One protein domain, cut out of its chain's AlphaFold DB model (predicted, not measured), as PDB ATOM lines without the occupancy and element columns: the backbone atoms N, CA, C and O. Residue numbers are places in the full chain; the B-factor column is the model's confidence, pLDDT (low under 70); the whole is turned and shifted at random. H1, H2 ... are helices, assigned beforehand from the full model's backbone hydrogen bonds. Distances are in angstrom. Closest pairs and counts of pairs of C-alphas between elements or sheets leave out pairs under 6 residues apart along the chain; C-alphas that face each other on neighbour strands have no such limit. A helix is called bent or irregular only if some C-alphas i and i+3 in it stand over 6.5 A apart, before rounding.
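This is residues 2 to 31 and 69 to 79 of the 124 residues of an uncharacterized protein of Bradyrhizobium sp. AS23.2 (UniProt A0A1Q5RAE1). Look first along one long helix, H1, kinked near its beginning, which makes most of the length; a short helix, H2, is set crosswise near its far end, beyond the cut. The 41 printed residues hold H1 then H2, with no named strand, and the class is all helix. The whole is an extended rod of 47 by 17 by 13 A, with a radius of gyration of the C-alphas of 15.9 A.

Go along H1, residues 2 to 27: it has a kink of 45 degrees near residue 9 and is irregular, with C-alphas 6 and 9 standing 7.4 A apart. Residues 2 to 25 stand free. H2, residues 70 to 79, is close to H1 but not clearly touching; their closest C-alphas, those of Phe 27 and Ile 71, are 7.9 A apart. Their lines are about perpendicular, at 83 degrees. Every O i to N i+4 pair is within hydrogen-bond range in H2, and 20 of 22 in H1.

Find C-alpha 2 at (22.479, 42.157, 12.985); from there H1 runs 38.0 A to C-alpha 27. H2 runs 14.1 A to C-alpha 79 at (28.486, 4.792, -14.676).

Residues 32 to 68 are not printed; C-alphas 31 and 69 are 11.3 A apart across the cut. The pLDDT is under 70 at residues 4, 27 to 31 and 71.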
ATOM      1  N   GLY A   2      21.583  41.849  14.123       73.50
ATOM      2  CA  GLY A   2      22.479  42.157  12.985       73.50
ATOM      3  C   GLY A   2      23.704  41.240  12.878       73.50
ATOM      4  O   GLY A   2      24.036  40.785  11.794       73.50
ATOM      5  N   TRP A   3      24.272  40.846  14.021       78.94
ATOM      6  CA  TRP A   3      25.506  40.053  14.098       78.94
ATOM      7  C   TRP A   3      25.478  38.746  13.287       78.94
ATOM      8  O   TRP A   3      26.463  38.399  12.644       78.94
ATOM      9  N   PHE A   4      24.348  38.034  13.254       67.31
ATOM     10  CA  PHE A   4      24.225  36.811  12.452       67.31
ATOM     11  C   PHE A   4      24.281  37.099  10.944       67.31
ATOM     12  O   PHE A   4      24.866  36.335  10.181       67.31
ATOM     13  N   ARG A   5      23.712  38.231  10.513       76.56
ATOM     14  CA  ARG A   5      23.714  38.666   9.110       76.56
ATOM     15  C   ARG A   5      25.100  39.149   8.683       76.56
ATOM     16  O   ARG A   5      25.510  38.847   7.569       76.56
ATOM     17  N   ASP A   6      25.832  39.808   9.578       81.12
ATOM     18  CA  ASP A   6      27.199  40.275   9.309       81.12
ATOM     19  C   ASP A   6      28.210  39.117   9.207       81.12
ATOM     20  O   ASP A   6      29.150  39.177   8.415       81.12
ATOM     21  N   ASN A   7      27.988  38.018   9.941       80.38
ATOM     22  CA  ASN A   7      28.889  36.857   9.962       80.38
ATOM     23  C   ASN A   7      28.457  35.701   9.046       80.38
ATOM     24  O   ASN A   7      29.156  34.687   8.961       80.38
ATOM     25  N   ILE A   8      27.350  35.844   8.310       87.00
ATOM     26  CA  ILE A   8      26.821  34.771   7.455       87.00
ATOM     27  C   ILE A   8      27.830  34.333   6.392       87.00
ATOM     28  O   ILE A   8      27.927  33.155   6.079       87.00
ATOM     29  N   ARG A   9      28.647  35.261   5.878       85.00
ATOM     30  CA  ARG A   9      29.648  34.954   4.850       85.00
ATOM     31  C   ARG A   9      30.756  34.049   5.387       85.00
ATOM     32  O   ARG A   9      31.165  33.121   4.697       85.00
ATOM     33  N   GLN A  10      31.201  34.293   6.620       87.06
ATOM     34  CA  GLN A  10      32.200  33.453   7.285       87.06
ATOM     35  C   GLN A  10      31.613  32.083   7.641       87.06
ATOM     36  O   GLN A  10      32.258  31.068   7.394       87.06
ATOM     37  N   GLY A  11      30.366  32.049   8.128       88.69
ATOM     38  CA  GLY A  11      29.648  30.800   8.394       88.69
ATOM     39  C   GLY A  11      29.454  29.948   7.136       88.69
ATOM     40  O   GLY A  11      29.754  28.757   7.149       88.69
ATOM     41  N   SER A  12      29.039  30.562   6.026       91.12
ATOM     42  CA  SER A  12      28.898  29.877   4.737       91.12
ATOM     43  C   SER A  12      30.231  29.343   4.225       91.12
ATOM     44  O   SER A  12      30.288  28.223   3.730       91.12
ATOM     45  N   TRP A  13      31.320  30.105   4.363       95.25
ATOM     46  CA  TRP A  13      32.638  29.644   3.925       95.25
ATOM     47  C   TRP A  13      33.143  28.468   4.767       95.25
ATOM     48  O   TRP A  13      33.605  27.472   4.214       95.25
ATOM     49  N   ALA A  14      32.958  28.525   6.090       93.25
ATOM     50  CA  ALA A  14      33.247  27.404   6.980       93.25
ATOM     51  C   ALA A  14      32.416  26.156   6.626       93.25
ATOM     52  O   ALA A  14      32.959  25.053   6.580       93.25
ATOM     53  N   ALA A  15      31.128  26.323   6.307       93.19
ATOM     54  CA  ALA A  15      30.266  25.226   5.873       93.19
ATOM     55  C   ALA A  15      30.720  24.612   4.536       93.19
ATOM     56  O   ALA A  15      30.747  23.389   4.404       93.19
ATOM     57  N   LEU A  16      31.129  25.435   3.563       95.25
ATOM     58  CA  LEU A  16      31.656  24.958   2.281       95.25
ATOM     59  C   LEU A  16      32.979  24.200   2.445       95.25
ATOM     60  O   LEU A  16      33.165  23.165   1.811       95.25
ATOM     61  N   ILE A  17      33.876  24.670   3.317       96.00
ATOM     62  CA  ILE A  17      35.126  23.962   3.629       96.00
ATOM     63  C   ILE A  17      34.832  22.616   4.287       96.00
ATOM     64  O   ILE A  17      35.383  21.600   3.869       96.00
ATOM     65  N   ALA A  18      33.941  22.588   5.282       94.81
ATOM     66  CA  ALA A  18      33.549  21.348   5.943       94.81
ATOM     67  C   ALA A  18      32.942  20.347   4.947       94.81
ATOM     68  O   ALA A  18      33.289  19.166   4.965       94.81
ATOM     69  N   LEU A  19      32.097  20.826   4.028       93.25
ATOM     70  CA  LEU A  19      31.519  20.013   2.962       93.25
ATOM     71  C   LEU A  19      32.596  19.459   2.015       93.25
ATOM     72  O   LEU A  19      32.560  18.276   1.681       93.25
ATOM     73  N   ALA A  20      33.568  20.284   1.618       91.75
ATOM     74  CA  ALA A  20      34.670  19.870   0.752       91.75
ATOM     75  C   ALA A  20      35.558  18.802   1.412       91.75
ATOM     76  O   ALA A  20      35.902  17.812   0.770       91.75
ATOM     77  N   ILE A  21      35.873  18.960   2.702       90.44
ATOM     78  CA  ILE A  21      36.611  17.955   3.482       90.44
ATOM     79  C   ILE A  21      35.805  16.658   3.560       90.44
ATOM     80  O   ILE A  21      36.353  15.587   3.318       90.44
ATOM     81  N   ASN A  22      34.503  16.739   3.839       86.44
ATOM     82  CA  ASN A  22      33.650  15.555   3.909       86.44
ATOM     83  C   ASN A  22      33.606  14.804   2.570       86.44
ATOM     84  O   ASN A  22      33.665  13.576   2.544       86.44
ATOM     85  N   PHE A  23      33.569  15.536   1.454       84.12
ATOM     86  CA  PHE A  23      33.656  14.953   0.119       84.12
ATOM     87  C   PHE A  23      35.023  14.294  -0.112       84.12
ATOM     88  O   PHE A  23      35.092  13.139  -0.521       84.12
ATOM     89  N   ALA A  24      36.117  14.978   0.224       82.75
ATOM     90  CA  ALA A  24      37.463  14.431   0.090       82.75
ATOM     91  C   ALA A  24      37.679  13.171   0.945       82.75
ATOM     92  O   ALA A  24      38.301  12.229   0.474       82.75
ATOM     93  N   LEU A  25      37.139  13.103   2.163       79.75
ATOM     94  CA  LEU A  25      37.223  11.898   2.999       79.75
ATOM     95  C   LEU A  25      36.314  10.772   2.487       79.75
ATOM     96  O   LEU A  25      36.698   9.610   2.543       79.75
ATOM     97  N   SER A  26      35.133  11.108   1.960       74.56
ATOM     98  CA  SER A  26      34.182  10.113   1.438       74.56
ATOM     99  C   SER A  26      34.636   9.503   0.107       74.56
ATOM    100  O   SER A  26      34.390   8.327  -0.142       74.56
ATOM    101  N   PHE A  27      35.293  10.291  -0.753       69.19
ATOM    102  CA  PHE A  27      35.680   9.895  -2.114       69.19
ATOM    103  C   PHE A  27      37.201   9.788  -2.331       69.19
ATOM    104  O   PHE A  27      37.641   9.292  -3.363       69.19
ATOM    105  N   GLY A  28      38.037  10.218  -1.384       67.31
ATOM    106  CA  GLY A  28      39.503  10.174  -1.505       67.31
ATOM    107  C   GLY A  28      40.108   8.774  -1.373       67.31
ATOM    108  O   GLY A  28      41.276   8.583  -1.696       67.31
ATOM    109  N   HIS A  29      39.316   7.789  -0.943       64.75
ATOM    110  CA  HIS A  29      39.672   6.365  -0.952       64.75
ATOM    111  C   HIS A  29      39.116   5.624  -2.177       64.75
ATOM    112  O   HIS A  29      38.961   4.405  -2.152       64.75
ATOM    113  N   VAL A  30      38.808   6.331  -3.272       58.88
ATOM    114  CA  VAL A  30      38.606   5.666  -4.565       58.88
ATOM    115  C   VAL A  30      39.970   5.163  -5.035       58.88
ATOM    116  O   VAL A  30      40.756   5.892  -5.641       58.88
ATOM    117  N   HIS A  31      40.273   3.908  -4.715       59.75
ATOM    118  CA  HIS A  31      41.423   3.215  -5.266       59.75
ATOM    119  C   HIS A  31      41.269   3.144  -6.789       59.75
ATOM    120  O   HIS A  31      40.258   2.663  -7.305       59.75
ATOM    121  N   CYS A  69      31.996  -1.332  -0.587       71.88
ATOM    122  CA  CYS A  69      31.788   0.085  -0.314       71.88
ATOM    123  C   CYS A  69      30.522   0.586  -1.045       71.88
ATOM    124  O   CYS A  69      30.496   0.588  -2.282       71.88
ATOM    125  N   PRO A  70      29.481   1.066  -0.329       70.50
ATOM    126  CA  PRO A  70      28.243   1.546  -0.950       70.50
ATOM    127  C   PRO A  70      28.472   2.667  -1.971       70.50
ATOM    128  O   PRO A  70      27.730   2.780  -2.943       70.50
ATOM    129  N   ILE A  71      29.524   3.469  -1.773       67.81
ATOM    130  CA  ILE A  71      29.916   4.560  -2.673       67.81
ATOM    131  C   ILE A  71      30.431   4.001  -4.004       67.81
ATOM    132  O   ILE A  71      30.020   4.476  -5.061       67.81
ATOM    133  N   CYS A  72      31.279   2.970  -3.965       70.62
ATOM    134  CA  CYS A  72      31.796   2.302  -5.161       70.62
ATOM    135  C   CYS A  72      30.689   1.562  -5.925       70.62
ATOM    136  O   CYS A  72      30.659   1.589  -7.154       70.62
ATOM    137  N   ILE A  73      29.742   0.946  -5.210       74.12
ATOM    138  CA  ILE A  73      28.575   0.295  -5.825       74.12
ATOM    139  C   ILE A  73      27.690   1.338  -6.515       74.12
ATOM    140  O   ILE A  73      27.292   1.145  -7.663       74.12
ATOM    141  N   ALA A  74      27.408   2.462  -5.849       75.38
ATOM    142  CA  ALA A  74      26.595   3.531  -6.416       75.38
ATOM    143  C   ALA A  74      27.268   4.188  -7.632       75.38
ATOM    144  O   ALA A  74      26.599   4.442  -8.634       75.38
ATOM    145  N   SER A  75      28.582   4.436  -7.585       71.38
ATOM    146  CA  SER A  75      29.319   5.018  -8.714       71.38
ATOM    147  C   SER A  75      29.388   4.067  -9.910       71.38
ATOM    148  O   SER A  75      29.146   4.501 -11.037       71.38
ATOM    149  N   ALA A  76      29.618   2.770  -9.684       71.31
ATOM    150  CA  ALA A  76      29.559   1.757 -10.734       71.31
ATOM    151  C   ALA A  76      28.145   1.633 -11.324       71.31
ATOM    152  O   ALA A  76      28.003   1.582 -12.547       71.31
ATOM    153  N   ALA A  77      27.102   1.643 -10.490       73.56
ATOM    154  CA  ALA A  77      25.714   1.604 -10.944       73.56
ATOM    155  C   ALA A  77      25.344   2.838 -11.777       73.56
ATOM    156  O   ALA A  77      24.682   2.691 -12.795       73.56
ATOM    157  N   MET A  78      25.805   4.034 -11.393       72.44
ATOM    158  CA  MET A  78      25.592   5.265 -12.163       72.44
ATOM    159  C   MET A  78      26.387   5.283 -13.475       72.44
ATOM    160  O   MET A  78      25.839   5.656 -14.507       72.44
ATOM    161  N   GLY A  79      27.653   4.852 -13.467       70.19
ATOM    162  CA  GLY A  79      28.486   4.792 -14.676       70.19
ATOM    163  C   GLY A  79      28.009   3.752 -15.696       70.19
ATOM    164  O   GLY A  79      28.218   3.924 -16.893       70.19
TER     165      GLY A  79